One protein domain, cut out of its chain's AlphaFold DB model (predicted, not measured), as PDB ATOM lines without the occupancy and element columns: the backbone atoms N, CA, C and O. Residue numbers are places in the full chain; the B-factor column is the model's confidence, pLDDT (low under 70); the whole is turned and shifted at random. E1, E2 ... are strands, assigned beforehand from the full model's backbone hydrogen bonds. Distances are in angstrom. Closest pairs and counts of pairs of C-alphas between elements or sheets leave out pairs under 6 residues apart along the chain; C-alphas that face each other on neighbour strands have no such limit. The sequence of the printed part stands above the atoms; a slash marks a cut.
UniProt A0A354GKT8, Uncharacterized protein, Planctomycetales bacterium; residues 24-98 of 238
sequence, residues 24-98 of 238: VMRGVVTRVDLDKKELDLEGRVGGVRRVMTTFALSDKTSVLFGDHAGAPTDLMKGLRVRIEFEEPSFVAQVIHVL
ATOM      1  N   VAL A  24      -4.834  38.764 -29.339       89.00
ATOM      2  CA  VAL A  24      -5.657  39.163 -28.209       89.00
ATOM      3  C   VAL A  24      -5.596  40.665 -28.002       89.00
ATOM      4  O   VAL A  24      -4.583  41.203 -27.553       89.00
ATOM      5  N   MET A  25      -6.730  41.332 -28.201       89.38
ATOM      6  CA  MET A  25      -6.901  42.749 -27.898       89.38
ATOM      7  C   MET A  25      -7.620  42.940 -26.562       89.38
ATOM      8  O   MET A  25      -8.547  42.212 -26.210       89.38
ATOM      9  N   ARG A  26      -7.198  43.944 -25.789       91.81
ATOM     10  CA  ARG A  26      -7.883  44.372 -24.560       91.81
ATOM     11  C   ARG A  26      -8.359  45.807 -24.713       91.81
ATOM     12  O   ARG A  26      -7.583  46.672 -25.130       91.81
ATOM     13  N   GLY A  27      -9.592  46.069 -24.299       92.88
ATOM     14  CA  GLY A  27     -10.143  47.418 -24.322       92.88
ATOM     15  C   GLY A  27     -11.530  47.527 -23.715       92.88
ATOM     16  O   GLY A  27     -11.957  46.674 -22.934       92.88
ATOM     17  N   VAL A  28     -12.193  48.630 -24.036       94.06
ATOM     18  CA  VAL A  28     -13.526  48.992 -23.565       94.06
ATOM     19  C   VAL A  28     -14.467  49.026 -24.759       94.06
ATOM     20  O   VAL A  28     -14.150  49.625 -25.782       94.06
ATOM     21  N   VAL A  29     -15.630  48.395 -24.624       94.44
ATOM     22  CA  VAL A  29     -16.679  48.427 -25.646       94.44
ATOM     23  C   VAL A  29     -17.235  49.846 -25.753       94.44
ATOM     24  O   VAL A  29     -17.769  50.371 -24.776       94.44
ATOM     25  N   THR A  30     -17.141  50.477 -26.921       95.25
ATOM     26  CA  THR A  30     -17.680  51.830 -27.155       95.25
ATOM     27  C   THR A  30     -19.031  51.789 -27.859       95.25
ATOM     28  O   THR A  30     -19.925  52.583 -27.545       95.25
ATOM     29  N   ARG A  31     -19.224  50.826 -28.765       94.44
ATOM     30  CA  ARG A  31     -20.475  50.610 -29.496       94.44
ATOM     31  C   ARG A  31     -20.665  49.133 -29.829       94.44
ATOM     32  O   ARG A  31     -19.709  48.434 -30.129       94.44
ATOM     33  N   VAL A  32     -21.920  48.693 -29.782       94.56
ATOM     34  CA  VAL A  32     -22.363  47.365 -30.216       94.56
ATOM     35  C   VAL A  32     -23.502  47.580 -31.204       94.56
ATOM     36  O   VAL A  32     -24.457  48.284 -30.873       94.56
ATOM     37  N   ASP A  33     -23.372  47.038 -32.409       94.19
ATOM     38  CA  ASP A  33     -24.381  47.082 -33.465       94.19
ATOM     39  C   ASP A  33     -24.708  45.635 -33.857       94.19
ATOM     40  O   ASP A  33     -23.978  44.992 -34.610       94.19
ATOM     41  N   LEU A  34     -25.760  45.076 -33.257       91.69
ATOM     42  CA  LEU A  34     -26.127  43.668 -33.452       91.69
ATOM     43  C   LEU A  34     -26.759  43.421 -34.823       91.69
ATOM     44  O   LEU A  34     -26.618  42.325 -35.361       91.69
ATOM     45  N   ASP A  35     -27.394  44.442 -35.402       92.06
ATOM     46  CA  ASP A  35     -28.005  44.365 -36.729       92.06
ATOM     47  C   ASP A  35     -26.927  44.235 -37.806       92.06
ATOM     48  O   ASP A  35     -27.041  43.426 -38.728       92.06
ATOM     49  N   LYS A  36     -25.839  44.999 -37.657       94.06
ATOM     50  CA  LYS A  36     -24.669  44.922 -38.541       94.06
ATOM     51  C   LYS A  36     -23.659  43.858 -38.133       94.06
ATOM     52  O   LYS A  36     -22.743  43.578 -38.899       94.06
ATOM     53  N   LYS A  37     -23.832  43.262 -36.950       94.75
ATOM     54  CA  LYS A  37     -22.872  42.352 -36.319       94.75
ATOM     55  C   LYS A  37     -21.484  42.994 -36.185       94.75
ATOM     56  O   LYS A  37     -20.471  42.372 -36.480       94.75
ATOM     57  N   GLU A  38     -21.436  44.237 -35.722       95.94
ATOM     58  CA  GLU A  38     -20.199  44.999 -35.524       95.94
ATOM     59  C   GLU A  38     -20.018  45.374 -34.045       95.94
ATOM     60  O   GLU A  38     -20.968  45.725 -33.337       95.94
ATOM     61  N   LEU A  39     -18.774  45.306 -33.572       94.50
ATOM     62  CA  LEU A  39     -18.376  45.662 -32.213       94.50
ATOM     63  C   LEU A  39     -17.206  46.644 -32.256       94.50
ATOM     64  O   LEU A  39     -16.095  46.269 -32.627       94.50
ATOM     65  N   ASP A  40     -17.431  47.874 -31.805       95.62
ATOM     66  CA  ASP A  40     -16.365  48.863 -31.681       95.62
ATOM     67  C   ASP A  40     -15.729  48.775 -30.298       95.62
ATOM     68  O   ASP A  40     -16.396  48.851 -29.254       95.62
ATOM     69  N   LEU A  41     -14.407  48.652 -30.296       94.56
ATOM     70  CA  LEU A  41     -13.610  48.536 -29.093       94.56
ATOM     71  C   LEU A  41     -12.526  49.608 -29.074       94.56
ATOM     72  O   LEU A  41     -11.719  49.728 -29.992       94.56
ATOM     73  N   GLU A  42     -12.487  50.372 -27.987       93.88
ATOM     74  CA  GLU A  42     -11.395  51.294 -27.698       93.88
ATOM     75  C   GLU A  42     -10.355  50.569 -26.850       93.88
ATOM     76  O   GLU A  42     -10.583  50.239 -25.682       93.88
ATOM     77  N   GLY A  43      -9.198  50.290 -27.440       90.56
ATOM     78  CA  GLY A  43      -8.191  49.455 -26.806       90.56
ATOM     79  C   GLY A  43      -6.768  49.923 -27.028       90.56
ATOM     80  O   GLY A  43      -6.486  51.046 -27.461       90.56
ATOM     81  N   ARG A  44      -5.850  49.033 -26.658       82.25
ATOM     82  CA  ARG A  44      -4.423  49.199 -26.903       82.25
ATOM     83  C   ARG A  44      -3.958  48.096 -27.846       82.25
ATOM     84  O   ARG A  44      -4.024  46.930 -27.468       82.25
ATOM     85  N   VAL A  45      -3.455  48.476 -29.016       72.62
ATOM     86  CA  VAL A  45      -2.849  47.567 -30.006       72.62
ATOM     87  C   VAL A  45      -1.427  48.045 -30.260       72.62
ATOM     88  O   VAL A  45      -1.195  49.248 -30.380       72.62
ATOM     89  N   GLY A  46      -0.450  47.133 -30.232       71.75
ATOM     90  CA  GLY A  46       0.950  47.466 -30.534       71.75
ATOM     91  C   GLY A  46       1.565  48.580 -29.669       71.75
ATOM     92  O   GLY A  46       2.463  49.286 -30.107       71.75
ATOM     93  N   GLY A  47       1.062  48.800 -28.448       73.19
ATOM     94  CA  GLY A  47       1.555  49.854 -27.551       73.19
ATOM     95  C   GLY A  47       0.880  51.226 -27.703       73.19
ATOM     96  O   GLY A  47       0.997  52.030 -26.768       73.19
ATOM     97  N   VAL A  48       0.089  51.461 -28.754       75.56
ATOM     98  CA  VAL A  48      -0.682  52.699 -28.974       75.56
ATOM     99  C   VAL A  48      -1.989  52.649 -28.178       75.56
ATOM    100  O   VAL A  48      -2.735  51.679 -28.268       75.56
ATOM    101  N   ARG A  49      -2.250  53.660 -27.336       78.88
ATOM    102  CA  ARG A  49      -3.471  53.753 -26.508       78.88
ATOM    103  C   ARG A  49      -4.610  54.417 -27.294       78.88
ATOM    104  O   ARG A  49      -4.336  55.312 -28.083       78.88
ATOM    105  N   ARG A  50      -5.861  54.052 -26.978       82.06
ATOM    106  CA  ARG A  50      -7.104  54.625 -27.538       82.06
ATOM    107  C   ARG A  50      -7.275  54.419 -29.046       82.06
ATOM    108  O   ARG A  50      -7.756  55.302 -29.747       82.06
ATOM    109  N   VAL A  51      -6.877  53.255 -29.549       87.94
ATOM    110  CA  VAL A  51      -7.215  52.870 -30.925       87.94
ATOM    111  C   VAL A  51      -8.655  52.367 -30.914       87.94
ATOM    112  O   VAL A  51      -8.976  51.480 -30.120       87.94
ATOM    113  N   MET A  52      -9.511  52.956 -31.751       91.25
ATOM    114  CA  MET A  52     -10.821  52.389 -32.059       91.25
ATOM    115  C   MET A  52     -10.642  51.319 -33.128       91.25
ATOM    116  O   MET A  52     -10.154  51.609 -34.220       91.25
ATOM    117  N   THR A  53     -11.037  50.096 -32.804       93.31
ATOM    118  CA  THR A  53     -11.015  48.962 -33.723       93.31
ATOM    119  C   THR A  53     -12.412  48.372 -33.788       93.31
ATOM    120  O   THR A  53     -13.011  48.088 -32.749       93.31
ATOM    121  N   THR A  54     -12.918  48.203 -35.005       94.94
ATOM    122  CA  THR A  54     -14.199  47.551 -35.270       94.94
ATOM    123  C   THR A  54     -13.949  46.075 -35.535       94.94
ATOM    124  O   THR A  54     -13.144  45.720 -36.394       94.94
ATOM    125  N   PHE A  55     -14.633  45.222 -34.783       94.50
ATOM    126  CA  PHE A  55     -14.600  43.777 -34.931       94.50
ATOM    127  C   PHE A  55     -15.905  43.288 -35.544       94.50
ATOM    128  O   PHE A  55     -16.986  43.715 -35.133       94.50
ATOM    129  N   ALA A  56     -15.806  42.349 -36.481       94.81
ATOM    130  CA  ALA A  56     -16.967  41.635 -36.987       94.81
ATOM    131  C   ALA A  56     -17.366  40.527 -36.000       94.81
ATOM    132  O   ALA A  56     -16.537  39.718 -35.568       94.81
ATOM    133  N   LEU A  57     -18.647  40.485 -35.647       94.00
ATOM    134  CA  LEU A  57     -19.269  39.417 -34.878       94.00
ATOM    135  C   LEU A  57     -19.802  38.360 -35.849       94.00
ATOM    136  O   LEU A  57     -20.460  38.658 -36.844       94.00
ATOM    137  N   SER A  58     -19.525  37.100 -35.551       92.12
ATOM    138  CA  SER A  58     -20.010  35.955 -36.314       92.12
ATOM    139  C   SER A  58     -20.936  35.106 -35.452       92.12
ATOM    140  O   SER A  58     -20.935  35.204 -34.227       92.12
ATOM    141  N   ASP A  59     -21.667  34.188 -36.077       88.12
ATOM    142  CA  ASP A  59     -22.523  33.242 -35.348       88.12
ATOM    143  C   ASP A  59     -21.703  32.239 -34.509       88.12
ATOM    144  O   ASP A  59     -22.244  31.522 -33.671       88.12
ATOM    145  N   LYS A  60     -20.380  32.193 -34.724       87.31
ATOM    146  CA  LYS A  60     -19.421  31.398 -33.942       87.31
ATOM    147  C   LYS A  60     -18.781  32.191 -32.801       87.31
ATOM    148  O   LYS A  60     -18.003  31.621 -32.039       87.31
ATOM    149  N   THR A  61     -19.059  33.488 -32.692       91.94
ATOM    150  CA  THR A  61     -18.471  34.331 -31.653       91.94
ATOM    151  C   THR A  61     -19.052  33.952 -30.298       91.94
ATOM    152  O   THR A  61     -20.254  34.060 -30.065       91.94
ATOM    153  N   SER A  62     -18.185  33.524 -29.385       90.56
ATOM    154  CA  SER A  62     -18.571  33.170 -28.019       90.56
ATOM    155  C   SER A  62     -18.299  34.333 -27.070       90.56
ATOM    156  O   SER A  62     -17.211  34.907 -27.063       90.56
ATOM    157  N   VAL A  63     -19.292  34.697 -26.260       92.81
ATOM    158  CA  VAL A  63     -19.137  35.715 -25.214       92.81
ATOM    159  C   VAL A  63     -19.041  35.009 -23.870       92.81
ATOM    160  O   VAL A  63     -19.878  34.172 -23.543       92.81
ATOM    161  N   LEU A  64     -18.014  35.331 -23.092       90.06
ATOM    162  CA  LEU A  64     -17.725  34.712 -21.803       90.06
ATOM    163  C   LEU A  64     -17.668  35.777 -20.706       90.06
ATOM    164  O   LEU A  64     -16.857  36.700 -20.753       90.06
ATOM    165  N   PHE A  65     -18.500  35.622 -19.682       87.56
ATOM    166  CA  PHE A  65     -18.488  36.412 -18.453       87.56
ATOM    167  C   PHE A  65     -17.820  35.589 -17.347       87.56
ATOM    168  O   PHE A  65     -18.481  34.854 -16.612       87.56
ATOM    169  N   GLY A  66     -16.490  35.669 -17.256       84.62
ATOM    170  CA  GLY A  66     -15.715  34.755 -16.412       84.62
ATOM    171  C   GLY A  66     -15.814  33.318 -16.932       84.62
ATOM    172  O   GLY A  66     -15.403  33.054 -18.060       84.62
ATOM    173  N   ASP A  67     -16.382  32.420 -16.125       79.75
ATOM    174  CA  ASP A  67     -16.585  31.001 -16.464       79.75
ATOM    175  C   ASP A  67     -17.957  30.714 -17.105       79.75
ATOM    176  O   ASP A  67     -18.284  29.566 -17.405       79.75
ATOM    177  N   HIS A  68     -18.783  31.744 -17.310       82.12
ATOM    178  CA  HIS A  68     -20.139  31.593 -17.833       82.12
ATOM    179  C   HIS A  68     -20.239  32.047 -19.287       82.12
ATOM    180  O   HIS A  68     -19.801  33.146 -19.628       82.12
ATOM    181  N   ALA A  69     -20.884  31.239 -20.130       85.31
ATOM    182  CA  ALA A  69     -21.294  31.671 -21.461       85.31
ATOM    183  C   ALA A  69     -22.394  32.744 -21.368       85.31
ATOM    184  O   ALA A  69     -23.313  32.635 -20.554       85.31
ATOM    185  N   GLY A  70     -22.280  33.784 -22.192       86.19
ATOM    186  CA  GLY A  70     -23.251  34.864 -22.344       86.19
ATOM    187  C   GLY A  70     -23.620  35.089 -23.807       86.19
ATOM    188  O   GLY A  70     -23.042  34.480 -24.708       86.19
ATOM    189  N   ALA A  71     -24.593  35.966 -24.040       88.38
ATOM    190  CA  ALA A  71     -25.047  36.316 -25.377       88.38
ATOM    191  C   ALA A  71     -24.365  37.604 -25.883       88.38
ATOM    192  O   ALA A  71     -23.997  38.467 -25.082       88.38
ATOM    193  N   PRO A  72     -24.245  37.805 -27.210       87.50
ATOM    194  CA  PRO A  72     -23.798  39.079 -27.781       87.50
ATOM    195  C   PRO A  72     -24.661  40.275 -27.356       87.50
ATOM    196  O   PRO A  72     -24.153  41.386 -27.237       87.50
ATOM    197  N   THR A  73     -25.946  40.046 -27.065       89.56
ATOM    198  CA  THR A  73     -26.882  41.054 -26.536       89.56
ATOM    199  C   THR A  73     -26.503  41.573 -25.154       89.56
ATOM    200  O   THR A  73     -26.900  42.676 -24.785       89.56
ATOM    201  N   ASP A  74     -25.719  40.807 -24.397       86.19
ATOM    202  CA  ASP A  74     -25.289  41.177 -23.048       86.19
ATOM    203  C   ASP A  74     -24.074  42.123 -23.076       86.19
ATOM    204  O   ASP A  74     -23.652  42.646 -22.039       86.19
ATOM    205  N   LEU A  75     -23.490  42.357 -24.259       89.56
ATOM    206  CA  LEU A  75     -22.401  43.307 -24.447       89.56
ATOM    207  C   LEU A  75     -22.945  44.736 -24.368       89.56
ATOM    208  O   LEU A  75     -23.518  45.278 -25.309       89.56
ATOM    209  N   MET A  76     -22.732  45.371 -23.220       88.25
ATOM    210  CA  MET A  76     -23.065  46.774 -22.998       88.25
ATOM    211  C   MET A  76     -21.861  47.685 -23.260       88.25
ATOM    212  O   MET A  76     -20.700  47.314 -23.056       88.25
ATOM    213  N   LYS A  77     -22.146  48.927 -23.661       92.06
ATOM    214  CA  LYS A  77     -21.138  49.991 -23.752       92.06
ATOM    215  C   LYS A  77     -20.476  50.210 -22.385       92.06
ATOM    216  O   LYS A  77     -21.137  50.169 -21.351       92.06
ATOM    217  N   GLY A  78     -19.171  50.458 -22.383       90.56
ATOM    218  CA  GLY A  78     -18.364  50.672 -21.179       90.56
ATOM    219  C   GLY A  78     -17.792  49.397 -20.548       90.56
ATOM    220  O   GLY A  78     -16.983  49.494 -19.622       90.56
ATOM    221  N   LEU A  79     -18.146  48.204 -21.042       90.81
ATOM    222  CA  LEU A  79     -17.583  46.955 -20.531       90.81
ATOM    223  C   LEU A  79     -16.118  46.790 -20.937       90.81
ATOM    224  O   LEU A  79     -15.742  46.997 -22.089       90.81
ATOM    225  N   ARG A  80     -15.289  46.365 -19.978       91.94
ATOM    226  CA  ARG A  80     -13.904  45.956 -20.236       91.94
ATOM    227  C   ARG A  80     -13.888  44.530 -20.752       91.94
ATOM    228  O   ARG A  80     -14.292  43.621 -20.024       91.94
ATOM    229  N   VAL A  81     -13.376  44.341 -21.961       94.50
ATOM    230  CA  VAL A  81     -13.331  43.034 -22.610       94.50
ATOM    231  C   VAL A  81     -11.935  42.715 -23.143       94.50
ATOM    232  O   VAL A  81     -11.115  43.597 -23.418       94.50
ATOM    233  N   ARG A  82     -11.665  41.420 -23.252       93.56
ATOM    234  CA  ARG A  82     -10.513  40.828 -23.917       93.56
ATOM    235  C   ARG A  82     -11.053  40.014 -25.089       93.56
ATOM    236  O   ARG A  82     -11.762  39.043 -24.855       93.56
ATOM    237  N   ILE A  83     -10.746  40.432 -26.310       92.88
ATOM    238  CA  ILE A  83     -11.204  39.779 -27.536       92.88
ATOM    239  C   ILE A  83     -10.055  38.966 -28.108       92.88
ATOM    240  O   ILE A  83      -8.969  39.504 -28.314       92.88
ATOM    241  N   GLU A  84     -10.313  37.690 -28.352       91.94
ATOM    242  CA  GLU A  84      -9.498  36.828 -29.200       91.94
ATOM    243  C   GLU A  84     -10.074  36.904 -30.613       91.94
ATOM    244  O   GLU A  84     -11.271  36.663 -30.813       91.94
ATOM    245  N   PHE A  85      -9.253  37.309 -31.576       91.62
ATOM    246  CA  PHE A  85      -9.682  37.552 -32.949       91.62
ATOM    247  C   PHE A  85      -8.747  36.896 -33.959       91.62
ATOM    248  O   PHE A  85      -7.602  36.558 -33.657       91.62
ATOM    249  N   GLU A  86      -9.268  36.717 -35.168       86.62
ATOM    250  CA  GLU A  86      -8.535  36.143 -36.290       86.62
ATOM    251  C   GLU A  86      -8.154  37.231 -37.299       86.62
ATOM    252  O   GLU A  86      -9.006  37.859 -37.944       86.62
ATOM    253  N   GLU A  87      -6.851  37.457 -37.440       84.00
ATOM    254  CA  GLU A  87      -6.299  38.253 -38.529       84.00
ATOM    255  C   GLU A  87      -6.339  37.479 -39.855       84.00
ATOM    256  O   GLU A  87      -6.225  36.253 -39.863       84.00
ATOM    257  N   PRO A  88      -6.488  38.169 -41.000       84.12
ATOM    258  CA  PRO A  88      -6.548  39.629 -41.174       84.12
ATOM    259  C   PRO A  88      -7.965  40.218 -41.054       84.12
ATOM    260  O   PRO A  88      -8.172  41.405 -41.286       84.12
ATOM    261  N   SER A  89      -8.963  39.388 -40.750       82.88
ATOM    262  CA  SER A  89     -10.379  39.741 -40.900       82.88
ATOM    263  C   SER A  89     -11.000  40.510 -39.727       82.88
ATOM    264  O   SER A  89     -12.143  40.946 -39.843       82.88
ATOM    265  N   PHE A  90     -10.285  40.667 -38.606       89.44
ATOM    266  CA  PHE A  90     -10.817  41.242 -37.359       89.44
ATOM    267  C   PHE A  90     -12.149  40.599 -36.928       89.44
ATOM    268  O   PHE A  90     -13.037  41.254 -36.378       89.44
ATOM    269  N   VAL A  91     -12.298  39.292 -37.164       91.75
ATOM    270  CA  VAL A  91     -13.466  38.528 -36.711       91.75
ATOM    271  C   VAL A  91     -13.227  38.100 -35.270       91.75
ATOM    272  O   VAL A  91     -12.254  37.405 -34.971       91.75
ATOM    273  N   ALA A  92     -14.110  38.517 -34.364       91.69
ATOM    274  CA  ALA A  92     -14.037  38.125 -32.963       91.69
ATOM    275  C   ALA A  92     -14.441  36.651 -32.810       91.69
ATOM    276  O   ALA A  92     -15.560  36.275 -33.159       91.69
ATOM    277  N   GLN A  93     -13.569  35.815 -32.253       91.81
ATOM    278  CA  GLN A  93     -13.888  34.417 -31.949       91.81
ATOM    279  C   GLN A  93     -14.377  34.256 -30.506       91.81
ATOM    280  O   GLN A  93     -15.407  33.624 -30.257       91.81
ATOM    281  N   VAL A  94     -13.665  34.861 -29.551       91.31
ATOM    282  CA  VAL A  94     -13.981  34.760 -28.121       91.31
ATOM    283  C   VAL A  94     -13.893  36.134 -27.468       91.31
ATOM    284  O   VAL A  94     -12.881  36.821 -27.578       91.31
ATOM    285  N   ILE A  95     -14.944  36.544 -26.763       93.75
ATOM    286  CA  ILE A  95     -15.019  37.825 -26.058       93.75
ATOM    287  C   ILE A  95     -15.119  37.550 -24.560       93.75
ATOM    288  O   ILE A  95     -16.176  37.191 -24.054       93.75
ATOM    289  N   HIS A  96     -14.027  37.758 -23.831       92.81
ATOM    290  CA  HIS A  96     -13.996  37.639 -22.376       92.81
ATOM    291  C   HIS A  96     -14.299  38.980 -21.710       92.81
ATOM    292  O   HIS A  96     -13.519  39.928 -21.813       92.81
ATOM    293  N   VAL A  97     -15.386  39.055 -20.954       92.00
ATOM    294  CA  VAL A  97     -15.751  40.227 -20.159       92.00
ATOM    295  C   VAL A  97     -15.033  40.168 -18.809       92.00
ATOM    296  O   VAL A  97     -15.230  39.241 -18.028       92.00
ATOM    297  N   LEU A  98     -14.183  41.160 -18.526       84.69
ATOM    298  CA  LEU A  98     -13.287  41.146 -17.361       84.69
ATOM    299  C   LEU A  98     -13.962  41.620 -16.066       84.69
ATOM    300  O   LEU A  98     -13.636  41.124 -14.996       84.69
TER     301      LEU A  98
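AT A GLANCE: This is residues 24 to 98 of the 238 residues of an uncharacterized protein of Planctomycetales bacterium (UniProt A0A354GKT8). The domain is a small closed barrel of five strands, with E1, E2, E3, E6 and E5 following one another round the ring and E5 meeting E1 again. The long strand E3 bends sharply, giving its first part to E2 and its later part to E6, while the short strand E4 folds back beside its end, outside the ring. The printed part has 75 residues, with no named helix and six named strands in the order E1 to E6; the sheet is mixed and the class is all strand. It is compact, with a radius of gyration of the C-alphas of 11.1 A, and has a rounded outline spanning 30 by 23 by 19 A.

IN THESE COORDINATES: E3, the longest strand, covers residues 48 to 65 and measures 26.3 A from first to last C-alpha. It bends by 123 degrees at residue 59. E2 is residues 38 to 45, 18.4 A, and bends by 70 degrees at residue 42. E1 is residues 24 to 33, 21.0 A, from C-alpha 24 at (-5.657, 39.163, -28.209), and bends by 87 degrees at residue 28. E5 is residues 80 to 86, 19.6 A, and E6 is residues 91 to 97, 16.8 A, ending with C-alpha 97 at (-15.751, 40.227, -20.159). E4 is residues 68 to 70.

HOW THE PARTS SIT: In the barrel, E3 has staggered pairing. Over residues 48 to 56 it pairs antiparallel with E2, and N 41 and O 53 are 2.9 A apart. Over residues 56 to 65 it pairs with E6, the parallel pair of the ring, where N 64 and O 95 are 2.8 A apart. E2 and E4 lie on one side of E3, and E6 lies on the other side. E4 pairs antiparallel with residues 63 to 65, with N 65 and O 68 2.8 A apart. E1, E2, E3 and E4 form a meander, each strand the antiparallel neighbour of the one before. E1 and E2 form a hairpin at 147 degrees between directions, with N 28 and O 42 2.8 A apart. E5 and E6 form another, at 154 degrees, with N 82 and O 96 2.8 A apart. E5 and E1 are antiparallel and close the ring; N 83 and O 25 are 2.8 A apart. E2 and E6 are apart.

THE WHOLE: The two C-alphas farthest apart, those of Asp 35 and Gly 47, are 31.4 A apart. The printed part has no cut and no long link; E4 to E5 is a short link of 9 residues, and the other links are tight. The mean pLDDT of the printed part is 89.5, and no printed residue is under 70.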